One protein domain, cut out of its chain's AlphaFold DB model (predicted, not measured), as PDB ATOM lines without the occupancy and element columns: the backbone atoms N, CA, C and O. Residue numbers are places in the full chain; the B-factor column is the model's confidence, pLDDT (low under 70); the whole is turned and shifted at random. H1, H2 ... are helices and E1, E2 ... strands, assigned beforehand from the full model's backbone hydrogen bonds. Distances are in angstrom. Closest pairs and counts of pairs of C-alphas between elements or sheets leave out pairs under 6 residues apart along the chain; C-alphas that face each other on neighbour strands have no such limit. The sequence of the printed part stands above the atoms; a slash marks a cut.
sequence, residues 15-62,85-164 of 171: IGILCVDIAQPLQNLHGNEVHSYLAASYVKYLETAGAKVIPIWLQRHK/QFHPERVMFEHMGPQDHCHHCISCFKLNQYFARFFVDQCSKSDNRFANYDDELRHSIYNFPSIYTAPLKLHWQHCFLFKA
ATOM      1  N   ILE A  15      34.151 138.655 -11.188       94.62
ATOM      2  CA  ILE A  15      33.397 137.407 -11.210       94.62
ATOM      3  C   ILE A  15      32.302 137.464 -10.152       94.62
ATOM      4  O   ILE A  15      32.559 137.650  -8.962       94.62
ATOM      5  N   GLY A  16      31.064 137.289 -10.610       94.19
ATOM      6  CA  GLY A  16      29.911 137.107  -9.742       94.19
ATOM      7  C   GLY A  16      29.832 135.682  -9.213       94.19
ATOM      8  O   GLY A  16      29.833 134.742 -10.006       94.19
ATOM      9  N   ILE A  17      29.731 135.521  -7.894       93.75
ATOM     10  CA  ILE A  17      29.481 134.218  -7.267       93.75
ATOM     11  C   ILE A  17      28.062 134.203  -6.715       93.75
ATOM     12  O   ILE A  17      27.731 134.993  -5.830       93.75
ATOM     13  N   LEU A  18      27.238 133.287  -7.221       91.50
ATOM     14  CA  LEU A  18      25.897 133.061  -6.698       91.50
ATOM     15  C   LEU A  18      25.983 132.522  -5.263       91.50
ATOM     16  O   LEU A  18      26.654 131.521  -5.009       91.50
ATOM     17  N   CYS A  19      25.323 133.193  -4.324       90.19
ATOM     18  CA  CYS A  19      25.260 132.764  -2.935       90.19
ATOM     19  C   CYS A  19      24.277 131.602  -2.772       90.19
ATOM     20  O   CYS A  19      23.327 131.447  -3.537       90.19
ATOM     21  N   VAL A  20      24.512 130.798  -1.741       87.00
ATOM     22  CA  VAL A  20      23.698 129.628  -1.414       87.00
ATOM     23  C   VAL A  20      22.646 130.025  -0.389       87.00
ATOM     24  O   VAL A  20      22.943 130.804   0.520       87.00
ATOM     25  N   ASP A  21      21.439 129.472  -0.501       83.00
ATOM     26  CA  ASP A  21      20.417 129.619   0.534       83.00
ATOM     27  C   ASP A  21      20.925 129.086   1.875       83.00
ATOM     28  O   ASP A  21      21.597 128.055   1.977       83.00
ATOM     29  N   ILE A  22      20.637 129.836   2.927       76.81
ATOM     30  CA  ILE A  22      21.129 129.541   4.264       76.81
ATOM     31  C   ILE A  22      20.518 128.239   4.807       76.81
ATOM     32  O   ILE A  22      19.329 127.958   4.666       76.81
ATOM     33  N   ALA A  23      21.343 127.440   5.483       67.19
ATOM     34  CA  ALA A  23      20.870 126.267   6.206       67.19
ATOM     35  C   ALA A  23      20.191 126.672   7.530       67.19
ATOM     36  O   ALA A  23      20.637 127.605   8.201       67.19
ATOM     37  N   GLN A  24      19.178 125.914   7.963       67.12
ATOM     38  CA  GLN A  24      18.429 126.165   9.208       67.12
ATOM     39  C   GLN A  24      19.310 126.437  10.452       67.12
ATOM     40  O   GLN A  24      18.988 127.349  11.213       67.12
ATOM     41  N   PRO A  25      20.440 125.730  10.685       67.25
ATOM     42  CA  PRO A  25      21.292 125.996  11.847       67.25
ATOM     43  C   PRO A  25      21.916 127.399  11.860       67.25
ATOM     44  O   PRO A  25      22.064 127.991  12.926       67.25
ATOM     45  N   LEU A  26      22.261 127.943  10.688       69.19
ATOM     46  CA  LEU A  26      22.786 129.304  10.558       69.19
ATOM     47  C   LEU A  26      21.691 130.347  10.800       69.19
ATOM     48  O   LEU A  26      21.959 131.340  11.473       69.19
ATOM     49  N   GLN A  27      20.466 130.106  10.314       76.25
ATOM     50  CA  GLN A  27      19.316 130.980  10.594       76.25
ATOM     51  C   GLN A  27      19.042 131.068  12.097       76.25
ATOM     52  O   GLN A  27      18.872 132.155  12.639       76.25
ATOM     53  N   ASN A  28      19.078 129.932  12.799       73.25
ATOM     54  CA  ASN A  28      18.815 129.896  14.238       73.25
ATOM     55  C   ASN A  28      19.840 130.707  15.052       73.25
ATOM     56  O   ASN A  28      19.509 131.193  16.130       73.25
ATOM     57  N   LEU A  29      21.075 130.846  14.555       75.69
ATOM     58  CA  LEU A  29      22.137 131.583  15.240       75.69
ATOM     59  C   LEU A  29      22.176 133.071  14.873       75.69
ATOM     60  O   LEU A  29      22.454 133.904  15.731       75.69
ATOM     61  N   HIS A  30      21.936 133.401  13.604       75.00
ATOM     62  CA  HIS A  30      22.057 134.768  13.087       75.00
ATOM     63  C   HIS A  30      20.711 135.481  12.904       75.00
ATOM     64  O   HIS A  30      20.680 136.631  12.469       75.00
ATOM     65  N   GLY A  31      19.618 134.822  13.283       75.31
ATOM     66  CA  GLY A  31      18.257 135.310  13.129       75.31
ATOM     67  C   GLY A  31      17.684 135.034  11.740       75.31
ATOM     68  O   GLY A  31      18.399 134.775  10.771       75.31
ATOM     69  N   ASN A  32      16.360 135.150  11.642       76.88
ATOM     70  CA  ASN A  32      15.597 134.895  10.417       76.88
ATOM     71  C   ASN A  32      15.793 135.970   9.332       76.88
ATOM     72  O   ASN A  32      15.143 135.912   8.300       76.88
ATOM     73  N   GLU A  33      16.646 136.970   9.564       79.94
ATOM     74  CA  GLU A  33      16.925 138.024   8.584       79.94
ATOM     75  C   GLU A  33      17.960 137.597   7.538       79.94
ATOM     76  O   GLU A  33      17.985 138.151   6.441       79.94
ATOM     77  N   VAL A  34      18.833 136.638   7.862       81.31
ATOM     78  CA  VAL A  34      19.855 136.135   6.935       81.31
ATOM     79  C   VAL A  34      19.253 135.022   6.090       81.31
ATOM     80  O   VAL A  34      18.715 134.064   6.635       81.31
ATOM     81  N   HIS A  35      19.373 135.135   4.768       82.94
ATOM     82  CA  HIS A  35      18.751 134.210   3.814       82.94
ATOM     83  C   HIS A  35      19.748 133.530   2.882       82.94
ATOM     84  O   HIS A  35      19.488 132.427   2.408       82.94
ATOM     85  N   SER A  36      20.914 134.131   2.656       88.38
ATOM     86  CA  SER A  36      21.951 133.516   1.833       88.38
ATOM     87  C   SER A  36      23.323 133.658   2.472       88.38
ATOM     88  O   SER A  36      23.575 134.560   3.272       88.38
ATOM     89  N   TYR A  37      24.234 132.769   2.094       89.44
ATOM     90  CA  TYR A  37      25.626 132.823   2.509       89.44
ATOM     91  C   TYR A  37      26.574 132.500   1.353       89.44
ATOM     92  O   TYR A  37      26.206 131.864   0.364       89.44
ATOM     93  N   LEU A  38      27.821 132.937   1.499       92.44
ATOM     94  CA  LEU A  38      28.924 132.609   0.603       92.44
ATOM     95  C   LEU A  38      30.122 132.177   1.442       92.44
ATOM     96  O   LEU A  38      30.587 132.944   2.286       92.44
ATOM     97  N   ALA A  39      30.637 130.968   1.224       93.25
ATOM     98  CA  ALA A  39      31.859 130.541   1.898       93.25
ATOM     99  C   ALA A  39      33.050 131.375   1.401       93.25
ATOM    100  O   ALA A  39      33.236 131.576   0.198       93.25
ATOM    101  N   ALA A  40      33.863 131.871   2.334       95.56
ATOM    102  CA  ALA A  40      34.962 132.774   2.008       95.56
ATOM    103  C   ALA A  40      36.080 132.093   1.202       95.56
ATOM    104  O   ALA A  40      36.845 132.771   0.520       95.56
ATOM    105  N   SER A  41      36.173 130.764   1.251       95.31
ATOM    106  CA  SER A  41      37.111 129.976   0.449       95.31
ATOM    107  C   SER A  41      36.900 130.149  -1.054       95.31
ATOM    108  O   SER A  41      37.892 130.301  -1.759       95.31
ATOM    109  N   TYR A  42      35.660 130.233  -1.552       95.62
ATOM    110  CA  TYR A  42      35.405 130.510  -2.975       95.62
ATOM    111  C   TYR A  42      35.935 131.881  -3.409       95.62
ATOM    112  O   TYR A  42      36.477 132.019  -4.503       95.62
ATOM    113  N   VAL A  43      35.805 132.887  -2.539       96.81
ATOM    114  CA  VAL A  43      36.306 134.245  -2.795       96.81
ATOM    115  C   VAL A  43      37.827 134.226  -2.885       96.81
ATOM    116  O   VAL A  43      38.383 134.578  -3.922       96.81
ATOM    117  N   LYS A  44      38.489 133.704  -1.842       96.50
ATOM    118  CA  LYS A  44      39.951 133.569  -1.786       96.50
ATOM    119  C   LYS A  44      40.481 132.797  -2.994       96.50
ATOM    120  O   LYS A  44      41.466 133.196  -3.605       96.50
ATOM    121  N   TYR A  45      39.801 131.718  -3.369       96.06
ATOM    122  CA  TYR A  45      40.161 130.882  -4.507       96.06
ATOM    123  C   TYR A  45      40.254 131.665  -5.817       96.06
ATOM    124  O   TYR A  45      41.282 131.597  -6.490       96.06
ATOM    125  N   LEU A  46      39.241 132.467  -6.151       96.06
ATOM    126  CA  LEU A  46      39.271 133.294  -7.359       96.06
ATOM    127  C   LEU A  46      40.263 134.461  -7.251       96.06
ATOM    128  O   LEU A  46      40.948 134.778  -8.226       96.06
ATOM    129  N   GLU A  47      40.399 135.059  -6.067       95.69
ATOM    130  CA  GLU A  47      41.365 136.137  -5.820       95.69
ATOM    131  C   GLU A  47      42.812 135.678  -6.036       95.69
ATOM    132  O   GLU A  47      43.608 136.428  -6.602       95.69
ATOM    133  N   THR A  48      43.161 134.424  -5.704       94.75
ATOM    134  CA  THR A  48      44.511 133.898  -6.000       94.75
ATOM    135  C   THR A  48      44.845 133.824  -7.488       94.75
ATOM    136  O   THR A  48      46.020 133.759  -7.848       94.75
ATOM    137  N   ALA A  49      43.833 133.850  -8.356       94.31
ATOM    138  CA  ALA A  49      43.996 133.886  -9.804       94.31
ATOM    139  C   ALA A  49      43.893 135.312 -10.388       94.31
ATOM    140  O   ALA A  49      44.012 135.476 -11.607       94.31
ATOM    141  N   GLY A  50      43.743 136.333  -9.533       93.38
ATOM    142  CA  GLY A  50      43.720 137.752  -9.898       93.38
ATOM    143  C   GLY A  50      42.330 138.318 -10.195       93.38
ATOM    144  O   GLY A  50      42.230 139.399 -10.773       93.38
ATOM    145  N   ALA A  51      41.258 137.607  -9.837       94.69
ATOM    146  CA  ALA A  51      39.897 138.096 -10.031       94.69
ATOM    147  C   ALA A  51      39.431 138.983  -8.869       94.69
ATOM    148  O   ALA A  51      39.774 138.751  -7.711       94.69
ATOM    149  N   LYS A  52      38.574 139.956  -9.182       95.38
ATOM    150  CA  LYS A  52      37.714 140.625  -8.200       95.38
ATOM    151  C   LYS A  52      36.412 139.847  -8.075       95.38
ATOM    152  O   LYS A  52      35.924 139.289  -9.059       95.38
ATOM    153  N   VAL A  53      35.822 139.841  -6.887       96.12
ATOM    154  CA  VAL A  53      34.613 139.061  -6.611       96.12
ATOM    155  C   VAL A  53      33.465 139.961  -6.179       96.12
ATOM    156  O   VAL A  53      33.638 140.858  -5.349       96.12
ATOM    157  N   ILE A  54      32.281 139.677  -6.721       95.00
ATOM    158  CA  ILE A  54      31.013 140.244  -6.262       95.00
ATOM    159  C   ILE A  54      30.082 139.101  -5.822       95.00
ATOM    160  O   ILE A  54      29.911 138.125  -6.559       95.00
ATOM    161  N   PRO A  55      29.490 139.156  -4.622       93.38
ATOM    162  CA  PRO A  55      28.485 138.185  -4.210       93.38
ATOM    163  C   PRO A  55      27.154 138.488  -4.897       93.38
ATOM    164  O   PRO A  55      26.729 139.638  -4.920       93.38
ATOM    165  N   ILE A  56      26.479 137.475  -5.431       89.19
ATOM    166  CA  ILE A  56      25.143 137.572  -6.028       89.19
ATOM    167  C   ILE A  56      24.206 136.735  -5.162       89.19
ATOM    168  O   ILE A  56      24.145 135.521  -5.322       89.19
ATOM    169  N   TRP A  57      23.501 137.345  -4.212       81.81
ATOM    170  CA  TRP A  57      22.565 136.606  -3.360       81.81
ATOM    171  C   TRP A  57      21.161 136.526  -3.957       81.81
ATOM    172  O   TRP A  57      20.746 137.363  -4.764       81.81
ATOM    173  N   LEU A  58      20.452 135.469  -3.565       65.81
ATOM    174  CA  LEU A  58      19.090 135.178  -3.993       65.81
ATOM    175  C   LEU A  58      18.102 136.139  -3.303       65.81
ATOM    176  O   LEU A  58      18.435 136.782  -2.309       65.81
ATOM    177  N   GLN A  59      16.886 136.258  -3.848       61.06
ATOM    178  CA  GLN A  59      15.804 137.098  -3.296       61.06
ATOM    179  C   GLN A  59      16.115 138.605  -3.244       61.06
ATOM    180  O   GLN A  59      15.879 139.290  -2.253       61.06
ATOM    181  N   ARG A  60      16.616 139.145  -4.358       57.44
ATOM    182  CA  ARG A  60      16.633 140.592  -4.606       57.44
ATOM    183  C   ARG A  60      15.411 140.988  -5.423       57.44
ATOM    184  O   ARG A  60      15.086 140.322  -6.403       57.44
ATOM    185  N   HIS A  61      14.786 142.116  -5.087       47.72
ATOM    186  CA  HIS A  61      13.510 142.545  -5.675       47.72
ATOM    187  C   HIS A  61      13.546 142.827  -7.201       47.72
ATOM    188  O   HIS A  61      12.496 143.056  -7.800       47.72
ATOM    189  N   LYS A  62      14.718 142.777  -7.857       44.00
ATOM    190  CA  LYS A  62      14.903 142.715  -9.321       44.00
ATOM    191  C   LYS A  62      16.256 142.069  -9.650       44.00
ATOM    192  O   LYS A  62      17.277 142.746  -9.584       44.00
ATOM    193  N   GLN A  85      32.942 118.207  -9.658       84.12
ATOM    194  CA  GLN A  85      32.258 117.361  -8.674       84.12
ATOM    195  C   GLN A  85      32.893 117.474  -7.280       84.12
ATOM    196  O   GLN A  85      32.232 117.228  -6.272       84.12
ATOM    197  N   PHE A  86      34.183 117.805  -7.231       85.31
ATOM    198  CA  PHE A  86      34.925 118.065  -6.002       85.31
ATOM    199  C   PHE A  86      34.933 119.564  -5.685       85.31
ATOM    200  O   PHE A  86      34.602 120.386  -6.534       85.31
ATOM    201  N   HIS A  87      35.365 119.896  -4.471       88.31
ATOM    202  CA  HIS A  87      35.508 121.263  -3.985       88.31
ATOM    203  C   HIS A  87      36.945 121.760  -4.180       88.31
ATOM    204  O   HIS A  87      37.794 121.486  -3.322       88.31
ATOM    205  N   PRO A  88      37.281 122.419  -5.306       88.88
ATOM    206  CA  PRO A  88      38.634 122.909  -5.521       88.88
ATOM    207  C   PRO A  88      39.050 123.872  -4.399       88.88
ATOM    208  O   PRO A  88      40.125 123.732  -3.829       88.88
ATOM    209  N   GLU A  89      38.203 124.819  -4.027       91.50
ATOM    210  CA  GLU A  89      38.492 125.881  -3.067       91.50
ATOM    211  C   GLU A  89      38.954 125.375  -1.690       91.50
ATOM    212  O   GLU A  89      39.744 126.035  -1.016       91.50
ATOM    213  N   ARG A  90      38.504 124.188  -1.264       90.38
ATOM    214  CA  ARG A  90      38.742 123.704   0.104       90.38
ATOM    215  C   ARG A  90      40.199 123.393   0.394       90.38
ATOM    216  O   ARG A  90      40.666 123.665   1.491       90.38
ATOM    217  N   VAL A  91      40.930 122.882  -0.596       91.56
ATOM    218  CA  VAL A  91      42.295 122.366  -0.416       91.56
ATOM    219  C   VAL A  91      43.249 123.427   0.146       91.56
ATOM    220  O   VAL A  91      44.112 123.098   0.956       91.56
ATOM    221  N   MET A  92      43.118 124.686  -0.285       91.31
ATOM    222  CA  MET A  92      44.001 125.776   0.150       91.31
ATOM    223  C   MET A  92      43.447 126.586   1.331       91.31
ATOM    224  O   MET A  92      44.230 127.200   2.056       91.31
ATOM    225  N   PHE A  93      42.124 126.632   1.518       92.94
ATOM    226  CA  PHE A  93      41.496 127.646   2.378       92.94
ATOM    227  C   PHE A  93      40.643 127.105   3.520       92.94
ATOM    228  O   PHE A  93      40.284 127.897   4.390       92.94
ATOM    229  N   GLU A  94      40.333 125.810   3.533       91.62
ATOM    230  CA  GLU A  94      39.598 125.171   4.621       91.62
ATOM    231  C   GLU A  94      40.519 124.212   5.379       91.62
ATOM    232  O   GLU A  94      41.232 123.425   4.770       91.62
ATOM    233  N   HIS A  95      40.499 124.306   6.705       88.44
ATOM    234  CA  HIS A  95      41.257 123.481   7.640       88.44
ATOM    235  C   HIS A  95      40.323 123.076   8.781       88.44
ATOM    236  O   HIS A  95      40.231 123.738   9.818       88.44
ATOM    237  N   MET A  96      39.591 121.984   8.580       82.25
ATOM    238  CA  MET A  96      38.499 121.547   9.464       82.25
ATOM    239  C   MET A  96      38.963 120.612  10.595       82.25
ATOM    240  O   MET A  96      38.162 119.895  11.205       82.25
ATOM    241  N   GLY A  97      40.265 120.615  10.895       82.44
ATOM    242  CA  GLY A  97      40.863 119.788  11.939       82.44
ATOM    243  C   GLY A  97      40.614 118.290  11.695       82.44
ATOM    244  O   GLY A  97      40.759 117.832  10.566       82.44
ATOM    245  N   PRO A  98      40.206 117.507  12.712       81.25
ATOM    246  CA  PRO A  98      39.984 116.062  12.565       81.25
ATOM    247  C   PRO A  98      38.894 115.660  11.560       81.25
ATOM    248  O   PRO A  98      38.810 114.493  11.196       81.25
ATOM    249  N   GLN A  99      38.024 116.591  11.156       76.06
ATOM    250  CA  GLN A  99      36.954 116.343  10.182       76.06
ATOM    251  C   GLN A  99      37.379 116.697   8.752       76.06
ATOM    252  O   GLN A  99      36.568 116.604   7.825       76.06
ATOM    253  N   ASP A 100      38.622 117.141   8.564       83.31
ATOM    254  CA  ASP A 100      39.131 117.476   7.249       83.31
ATOM    255  C   ASP A 100      39.542 116.223   6.481       83.31
ATOM    256  O   ASP A 100      40.417 115.468   6.897       83.31
ATOM    257  N   HIS A 101      38.885 116.014   5.345       84.69
ATOM    258  CA  HIS A 101      39.165 114.909   4.433       84.69
ATOM    259  C   HIS A 101      39.913 115.399   3.183       84.69
ATOM    260  O   HIS A 101      40.114 114.631   2.242       84.69
ATOM    261  N   CYS A 102      40.297 116.680   3.133       86.62
ATOM    262  CA  CYS A 102      41.042 117.239   2.016       86.62
ATOM    263  C   CYS A 102      42.517 116.819   2.088       86.62
ATOM    264  O   CYS A 102      43.142 116.776   3.147       86.62
ATOM    265  N   HIS A 103      43.114 116.529   0.932       88.06
ATOM    266  CA  HIS A 103      44.549 116.271   0.844       88.06
ATOM    267  C   HIS A 103      45.316 117.594   0.725       88.06
ATOM    268  O   HIS A 103      45.355 118.205  -0.342       88.06
ATOM    269  N   HIS A 104      45.961 118.022   1.812       90.75
ATOM    270  CA  HIS A 104      46.776 119.239   1.845       90.75
ATOM    271  C   HIS A 104      48.237 118.932   1.501       90.75
ATOM    272  O   HIS A 104      49.066 118.672   2.373       90.75
ATOM    273  N   CYS A 105      48.572 118.940   0.211       92.25
ATOM    274  CA  CYS A 105      49.947 118.771  -0.253       92.25
ATOM    275  C   CYS A 105      50.264 119.672  -1.454       92.25
ATOM    276  O   CYS A 105      49.373 120.172  -2.141       92.25
ATOM    277  N   ILE A 106      51.559 119.863  -1.730       94.31
ATOM    278  CA  ILE A 106      52.045 120.796  -2.761       94.31
ATOM    279  C   ILE A 106      51.453 120.493  -4.145       94.31
ATOM    280  O   ILE A 106      51.126 121.417  -4.889       94.31
ATOM    281  N   SER A 107      51.307 119.217  -4.515       95.00
ATOM    282  CA  SER A 107      50.710 118.841  -5.803       95.00
ATOM    283  C   SER A 107      49.229 119.219  -5.879       95.00
ATOM    284  O   SER A 107      48.798 119.750  -6.902       95.00
ATOM    285  N   CYS A 108      48.471 119.030  -4.796       91.44
ATOM    286  CA  CYS A 108      47.077 119.458  -4.712       91.44
ATOM    287  C   CYS A 108      46.950 120.988  -4.787       91.44
ATOM    288  O   CYS A 108      46.089 121.476  -5.513       91.44
ATOM    289  N   PHE A 109      47.838 121.749  -4.138       93.62
ATOM    290  CA  PHE A 109      47.847 123.219  -4.232       93.62
ATOM    291  C   PHE A 109      48.122 123.706  -5.658       93.62
ATOM    292  O   PHE A 109      47.406 124.565  -6.167       93.62
ATOM    293  N   LYS A 110      49.109 123.111  -6.344       94.56
ATOM    294  CA  LYS A 110      49.421 123.435  -7.746       94.56
ATOM    295  C   LYS A 110      48.247 123.144  -8.676       94.56
ATOM    296  O   LYS A 110      47.897 123.980  -9.505       94.56
ATOM    297  N   LEU A 111      47.626 121.973  -8.526       91.81
ATOM    298  CA  LEU A 111      46.443 121.602  -9.299       91.81
ATOM    299  C   LEU A 111      45.290 122.576  -9.037       91.81
ATOM    300  O   LEU A 111      44.592 122.997  -9.956       91.81
ATOM    301  N   ASN A 112      45.115 122.968  -7.780       92.19
ATOM    302  CA  ASN A 112      44.066 123.884  -7.396       92.19
ATOM    303  C   ASN A 112      44.246 125.281  -8.007       92.19
ATOM    304  O   ASN A 112      43.307 125.816  -8.602       92.19
ATOM    305  N   GLN A 113      45.466 125.817  -7.945       94.44
ATOM    306  CA  GLN A 113      45.820 127.087  -8.571       94.44
ATOM    307  C   GLN A 113      45.657 127.040 -10.096       94.44
ATOM    308  O   GLN A 113      45.173 128.003 -10.689       94.44
ATOM    309  N   TYR A 114      45.996 125.914 -10.730       94.94
ATOM    310  CA  TYR A 114      45.764 125.715 -12.161       94.94
ATOM    311  C   TYR A 114      44.277 125.829 -12.520       94.94
ATOM    312  O   TYR A 114      43.930 126.562 -13.444       94.94
ATOM    313  N   PHE A 115      43.388 125.166 -11.772       94.88
ATOM    314  CA  PHE A 115      41.945 125.266 -12.010       94.88
ATOM    315  C   PHE A 115      41.412 126.689 -11.800       94.88
ATOM    316  O   PHE A 115      40.606 127.151 -12.610       94.88
ATOM    317  N   ALA A 116      41.898 127.396 -10.771       94.00
ATOM    318  CA  ALA A 116      41.489 128.773 -10.497       94.00
ATOM    319  C   ALA A 116      41.855 129.656 -11.683       94.00
ATOM    320  O   ALA A 116      41.015 130.367 -12.235       94.00
ATOM    321  N   ARG A 117      43.115 129.545 -12.121       94.81
ATOM    322  CA  ARG A 117      43.639 130.326 -13.230       94.81
ATOM    323  C   ARG A 117      42.901 130.025 -14.524       94.81
ATOM    324  O   ARG A 117      42.466 130.956 -15.190       94.81
ATOM    325  N   PHE A 118      42.699 128.747 -14.830       93.75
ATOM    326  CA  PHE A 118      41.940 128.324 -15.998       93.75
ATOM    327  C   PHE A 118      40.547 128.958 -16.028       93.75
ATOM    328  O   PHE A 118      40.163 129.512 -17.053       93.75
ATOM    329  N   PHE A 119      39.799 128.901 -14.921       93.12
ATOM    330  CA  PHE A 119      38.446 129.450 -14.859       93.12
ATOM    331  C   PHE A 119      38.439 130.975 -15.016       93.12
ATOM    332  O   PHE A 119      37.693 131.508 -15.838       93.12
ATOM    333  N   VAL A 120      39.327 131.671 -14.299       92.62
ATOM    334  CA  VAL A 120      39.486 133.128 -14.401       92.62
ATOM    335  C   VAL A 120      39.871 133.556 -15.824       92.62
ATOM    336  O   VAL A 120      39.321 134.535 -16.329       92.62
ATOM    337  N   ASP A 121      40.716 132.785 -16.514       91.81
ATOM    338  CA  ASP A 121      41.076 133.002 -17.921       91.81
ATOM    339  C   ASP A 121      39.911 132.762 -18.898       91.81
ATOM    340  O   ASP A 121      39.922 133.280 -20.013       91.81
ATOM    341  N   GLN A 122      38.893 131.977 -18.531       90.31
ATOM    342  CA  GLN A 122      37.663 131.900 -19.329       90.31
ATOM    343  C   GLN A 122      36.762 133.105 -19.063       90.31
ATOM    344  O   GLN A 122      36.205 133.665 -20.005       90.31
ATOM    345  N   CYS A 123      36.645 133.536 -17.804       89.44
ATOM    346  CA  CYS A 123      35.859 134.713 -17.436       89.44
ATOM    347  C   CYS A 123      36.425 136.011 -18.028       89.44
ATOM    348  O   CYS A 123      35.651 136.899 -18.383       89.44
ATOM    349  N   SER A 124      37.749 136.119 -18.187       89.06
ATOM    350  CA  SER A 124      38.406 137.300 -18.763       89.06
ATOM    351  C   SER A 124      38.075 137.549 -20.236       89.06
ATOM    352  O   SER A 124      38.246 138.662 -20.719       89.06
ATOM    353  N   LYS A 125      37.542 136.543 -20.938       87.94
ATOM    354  CA  LYS A 125      37.090 136.653 -22.333       87.94
ATOM    355  C   LYS A 125      35.706 137.294 -22.472       87.94
ATOM    356  O   LYS A 125      35.235 137.474 -23.588       87.94
ATOM    357  N   SER A 126      35.025 137.568 -21.360       86.00
ATOM    358  CA  SER A 126      33.749 138.282 -21.355       86.00
ATOM    359  C   SER A 126      33.975 139.789 -21.462       86.00
ATOM    360  O   SER A 126      34.867 140.328 -20.808       86.00
ATOM    361  N   ASP A 127      33.104 140.485 -22.191       86.56
ATOM    362  CA  ASP A 127      33.080 141.953 -22.289       86.56
ATOM    363  C   ASP A 127      32.169 142.622 -21.242       86.56
ATOM    364  O   ASP A 127      32.020 143.840 -21.229       86.56
ATOM    365  N   ASN A 128      31.577 141.854 -20.319       87.00
ATOM    366  CA  ASN A 128      30.718 142.399 -19.263       87.00
ATOM    367  C   ASN A 128      31.496 143.313 -18.304       87.00
ATOM    368  O   ASN A 128      32.470 142.881 -17.685       87.00
ATOM    369  N   ARG A 129      31.038 144.551 -18.118       86.38
ATOM    370  CA  ARG A 129      31.624 145.529 -17.187       86.38
ATOM    371  C   ARG A 129      30.524 146.247 -16.410       86.38
ATOM    372  O   ARG A 129      29.384 146.312 -16.869       86.38
ATOM    373  N   PHE A 130      30.879 146.811 -15.259       88.19
ATOM    374  CA  PHE A 130      30.031 147.792 -14.585       88.19
ATOM    375  C   PHE A 130      29.961 149.089 -15.388       88.19
ATOM    376  O   PHE A 130      30.875 149.411 -16.147       88.19
ATOM    377  N   ALA A 131      28.881 149.849 -15.200       89.88
ATOM    378  CA  ALA A 131      28.704 151.129 -15.881       89.88
ATOM    379  C   ALA A 131      29.750 152.168 -15.442       89.88
ATOM    380  O   ALA A 131      30.137 153.028 -16.230       89.88
ATOM    381  N   ASN A 132      30.191 152.105 -14.183       90.19
ATOM    382  CA  ASN A 132      31.211 152.980 -13.618       90.19
ATOM    383  C   ASN A 132      31.884 152.325 -12.398       90.19
ATOM    384  O   ASN A 132      31.467 151.268 -11.924       90.19
ATOM    385  N   TYR A 133      32.947 152.962 -11.908       90.25
ATOM    386  CA  TYR A 133      33.759 152.451 -10.805       90.25
ATOM    387  C   TYR A 133      33.033 152.465  -9.452       90.25
ATOM    388  O   TYR A 133      33.207 151.538  -8.668       90.25
ATOM    389  N   ASP A 134      32.177 153.455  -9.191       91.56
ATOM    390  CA  ASP A 134      31.395 153.506  -7.948       91.56
ATOM    391  C   ASP A 134      30.392 152.345  -7.887       91.56
ATOM    392  O   ASP A 134      30.186 151.730  -6.838       91.56
ATOM    393  N   ASP A 135      29.817 152.002  -9.043       89.81
ATOM    394  CA  ASP A 135      28.963 150.837  -9.219       89.81
ATOM    395  C   ASP A 135      29.749 149.545  -8.959       89.81
ATOM    396  O   ASP A 135      29.295 148.698  -8.203       89.81
ATOM    397  N   GLU A 136      30.971 149.398  -9.468       90.38
ATOM    398  CA  GLU A 136      31.831 148.263  -9.103       90.38
ATOM    399  C   GLU A 136      32.106 148.210  -7.590       90.38
ATOM    400  O   GLU A 136      31.948 147.161  -6.956       90.38
ATOM    401  N   LEU A 137      32.499 149.342  -6.997       91.94
ATOM    402  CA  LEU A 137      32.890 149.420  -5.595       91.94
ATOM    403  C   LEU A 137      31.760 149.019  -4.659       91.94
ATOM    404  O   LEU A 137      32.020 148.250  -3.738       91.94
ATOM    405  N   ARG A 138      30.517 149.462  -4.891       91.12
ATOM    406  CA  ARG A 138      29.383 149.073  -4.032       91.12
ATOM    407  C   ARG A 138      29.094 147.567  -4.073       91.12
ATOM    408  O   ARG A 138      28.649 147.011  -3.070       91.12
ATOM    409  N   HIS A 139      29.378 146.895  -5.193       92.69
ATOM    410  CA  HIS A 139      29.157 145.450  -5.346       92.69
ATOM    411  C   HIS A 139      30.299 144.589  -4.806       92.69
ATOM    412  O   HIS A 139      30.131 143.377  -4.672       92.69
ATOM    413  N   SER A 140      31.452 145.188  -4.507       94.12
ATOM    414  CA  SER A 140      32.633 144.460  -4.053       94.12
ATOM    415  C   SER A 140      32.347 143.618  -2.808       94.12
ATOM    416  O   SER A 140      31.745 144.094  -1.840       94.12
ATOM    417  N   ILE A 141      32.854 142.380  -2.800       95.12
ATOM    418  CA  ILE A 141      32.814 141.501  -1.624       95.12
ATOM    419  C   ILE A 141      33.449 142.148  -0.382       95.12
ATOM    420  O   ILE A 141      33.050 141.844   0.739       95.12
ATOM    421  N   TYR A 142      34.375 143.095  -0.562       95.19
ATOM    422  CA  TYR A 142      35.046 143.791   0.538       95.19
ATOM    423  C   TYR A 142      34.131 144.715   1.353       95.19
ATOM    424  O   TYR A 142      34.511 145.130   2.445       95.19
ATOM    425  N   ASN A 143      32.914 145.001   0.881       94.31
ATOM    426  CA  ASN A 143      31.911 145.711   1.679       94.31
ATOM    427  C   ASN A 143      31.244 144.832   2.745       94.31
ATOM    428  O   ASN A 143      30.494 145.351   3.574       94.31
ATOM    429  N   PHE A 144      31.482 143.519   2.721       92.50
ATOM    430  CA  PHE A 144      30.795 142.556   3.569       92.50
ATOM    431  C   PHE A 144      31.782 141.921   4.550       92.50
ATOM    432  O   PHE A 144      32.805 141.381   4.130       92.50
ATOM    433  N   PRO A 145      31.506 141.937   5.864       93.12
ATOM    434  CA  PRO A 145      32.349 141.238   6.818       93.12
ATOM    435  C   PRO A 145      32.127 139.725   6.711       93.12
ATOM    436  O   PRO A 145      30.991 139.245   6.715       93.12
ATOM    437  N   SER A 146      33.215 138.957   6.671       93.38
ATOM    438  CA  SER A 146      33.141 137.511   6.892       93.38
ATOM    439  C   SER A 146      33.063 137.214   8.388       93.38
ATOM    440  O   SER A 146      33.795 137.819   9.174       93.38
ATOM    441  N   ILE A 147      32.261 136.231   8.776       91.69
ATOM    442  CA  ILE A 147      32.174 135.732  10.150       91.69
ATOM    443  C   ILE A 147      32.884 134.385  10.286       91.69
ATOM    444  O   ILE A 147      32.940 133.608   9.333       91.69
ATOM    445  N   TYR A 148      33.428 134.102  11.469       90.38
ATOM    446  CA  TYR A 148      34.028 132.805  11.780       90.38
ATOM    447  C   TYR A 148      32.937 131.788  12.133       90.38
ATOM    448  O   TYR A 148      32.200 131.966  13.101       90.38
ATOM    449  N   THR A 149      32.839 130.723  11.344       86.81
ATOM    450  CA  THR A 149      31.745 129.743  11.375       86.81
ATOM    451  C   THR A 149      32.182 128.329  11.741       86.81
ATOM    452  O   THR A 149      31.323 127.477  11.962       86.81
ATOM    453  N   ALA A 150      33.485 128.060  11.865       82.12
ATOM    454  CA  ALA A 150      33.979 126.716  12.183       82.12
ATOM    455  C   ALA A 150      33.354 126.087  13.455       82.12
ATOM    456  O   ALA A 150      33.026 124.898  13.418       82.12
ATOM    457  N   PRO A 151      33.103 126.830  14.561       81.75
ATOM    458  CA  PRO A 151      32.483 126.257  15.762       81.75
ATOM    459  C   PRO A 151      31.061 125.732  15.535       81.75
ATOM    460  O   PRO A 151      30.585 124.884  16.286       81.75
ATOM    461  N   LEU A 152      30.389 126.203  14.481       75.88
ATOM    462  CA  LEU A 152      29.017 125.833  14.139       75.88
ATOM    463  C   LEU A 152      28.932 124.490  13.408       75.88
ATOM    464  O   LEU A 152      27.843 124.083  13.008       75.88
ATOM    465  N   LYS A 153      30.073 123.807  13.219       69.81
ATOM    466  CA  LYS A 153      30.195 122.547  12.466       69.81
ATOM    467  C   LYS A 153      29.632 122.642  11.045       69.81
ATOM    468  O   LYS A 153      29.185 121.653  10.472       69.81
ATOM    469  N   LEU A 154      29.668 123.842  10.475       71.12
ATOM    470  CA  LEU A 154      29.477 124.050   9.048       71.12
ATOM    471  C   LEU A 154      30.744 123.574   8.338       71.12
ATOM    472  O   LEU A 154      31.828 123.656   8.906       71.12
ATOM    473  N   HIS A 155      30.639 123.113   7.093       81.69
ATOM    474  CA  HIS A 155      31.793 122.637   6.314       81.69
ATOM    475  C   HIS A 155      32.804 123.743   5.921       81.69
ATOM    476  O   HIS A 155      33.700 123.475   5.124       81.69
ATOM    477  N   TRP A 156      32.662 124.952   6.479       87.25
ATOM    478  CA  TRP A 156      33.378 126.174   6.117       87.25
ATOM    479  C   TRP A 156      33.846 126.926   7.369       87.25
ATOM    480  O   TRP A 156      33.062 127.160   8.298       87.25
ATOM    481  N   GLN A 157      35.102 127.371   7.377       90.19
ATOM    482  CA  GLN A 157      35.689 128.138   8.471       90.19
ATOM    483  C   GLN A 157      35.148 129.563   8.547       90.19
ATOM    484  O   GLN A 157      34.966 130.076   9.651       90.19
ATOM    485  N   HIS A 158      34.917 130.202   7.398       92.69
ATOM    486  CA  HIS A 158      34.398 131.562   7.313       92.69
ATOM    487  C   HIS A 158      33.320 131.682   6.240       92.69
ATOM    488  O   HIS A 158      33.496 131.193   5.122       92.69
ATOM    489  N   CYS A 159      32.265 132.432   6.548       92.50
ATOM    490  CA  CYS A 159      31.193 132.746   5.608       92.50
ATOM    491  C   CYS A 159      30.885 134.244   5.602       92.50
ATOM    492  O   CYS A 159      30.929 134.904   6.638       92.50
ATOM    493  N   PHE A 160      30.514 134.763   4.437       92.75
ATOM    494  CA  PHE A 160      29.764 136.007   4.306       92.75
ATOM    495  C   PHE A 160      28.275 135.690   4.426       92.75
ATOM    496  O   PHE A 160      27.821 134.679   3.884       92.75
ATOM    497  N   LEU A 161      27.528 136.537   5.130       89.94
ATOM    498  CA  LEU A 161      26.090 136.388   5.347       89.94
ATOM    499  C   LEU A 161      25.337 137.551   4.701       89.94
ATOM    500  O   LEU A 161      25.737 138.705   4.860       89.94
ATOM    501  N   PHE A 162      24.232 137.251   4.022       88.44
ATOM    502  CA  PHE A 162      23.427 138.231   3.295       88.44
ATOM    503  C   PHE A 162      21.967 138.176   3.743       88.44
ATOM    504  O   PHE A 162      21.376 137.097   3.869       88.44
ATOM    505  N   LYS A 163      21.393 139.356   3.997       85.50
ATOM    506  CA  LYS A 163      19.982 139.508   4.360       85.50
ATOM    507  C   LYS A 163      19.086 139.437   3.122       85.50
ATOM    508  O   LYS A 163      19.505 139.871   2.049       85.50
ATOM    509  N   ALA A 164      17.865 138.926   3.283       78.19
ATOM    510  CA  ALA A 164      16.849 139.016   2.230       78.19
ATOM    511  C   ALA A 164      16.447 140.472   1.973       78.19
ATOM    512  O   ALA A 164      16.506 141.302   2.878       78.19
TER     513      ALA A 164
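What this domain is: This is residues 15 to 62 and 85 to 164 of the 171 residues of an uncharacterized protein of Stomoxys calcitrans (UniProt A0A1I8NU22). A small antiparallel sheet, E2 E5 E4, and a separate parallel pair, E1 and E3, are joined by the short helix H2, which packs on both near the middle of the domain. The long helix H4 crosses the far end of H2, with H3 tucked by both helices; H1 lies at the opposite end of the domain by E2, and H5 packs at one side on E3. The printed part has 128 residues, with five named helices and five named strands in the order E1 H1 E2 H2 E3 H3 H4 H5 E4 E5, a mixed class of helices and strands. It is compact, with a radius of gyration of the C-alphas of 15.6 A and spans of 44 by 40 by 23 A.

Where its parts are: Find C-alpha 34 at (19.855, 136.135, 6.935); from there E2, residues 34 to 39, runs 14.2 A. Its neighbour E5, residues 158 to 163, runs 16.7 A and ends at C-alpha 163, (19.982, 139.508, 4.360); E4 is residues 146 to 148. Look for the other pair at E1, residues 15 to 18, and E3, residues 52 to 56. H2 is residues 40 to 47, H1 24 to 30, H3 90 to 93 and H5 133 to 139. H4, residues 106 to 123, begins at C-alpha 106, (52.045, 120.796, -2.761), and runs 25.9 A.

How they stand to each other: Begin at E5, the inner strand: N 38 and O 160, 3.0 A apart, are within hydrogen-bond range across its antiparallel pair with E2. In the hairpin E4 and E5, look at N 147 and O 159, 2.8 A. H2 is on this sheet and over none of its strands; its closest C-alpha pair with E5 is Ala 40 and Cys 159, 5.2 A. H1 only grazes the sheet. In the parallel pair E1 and E3, find N 17 and O 54, 2.9 A. The closest C-alphas of H2 and E3 are Val 43 and Val 53, 6.4 A; those of E3 and H5 are Ile 54 and His 139, 5.6 A. H4, with residues 113 to 120 alone, touches H2 at Leu 46 and Ala 116, their closest C-alphas, 5.9 A, at a steep tilt of 69 degrees, only just short of about perpendicular, the same way. H3 touches H2, closest C-alphas Ser 41 and Phe 93, 5.3 A. Every O i to N i+4 pair is within hydrogen-bond range in H1, H2 and H4, and 2 of 3 in H5; H3 is too short for one.

The domain as a whole: The C-alphas farthest apart, Pro 98 and Ala 131, are 46.5 A apart. Residues 63 to 84 are not printed, and C-alphas 62 and 85 are 30.7 A apart across that cut. The link H3 to H4, residues 94 to 105, is long. Mean pLDDT of the printed part is 87.0; residues 23 to 26, 58 to 62 and 153 are under 70.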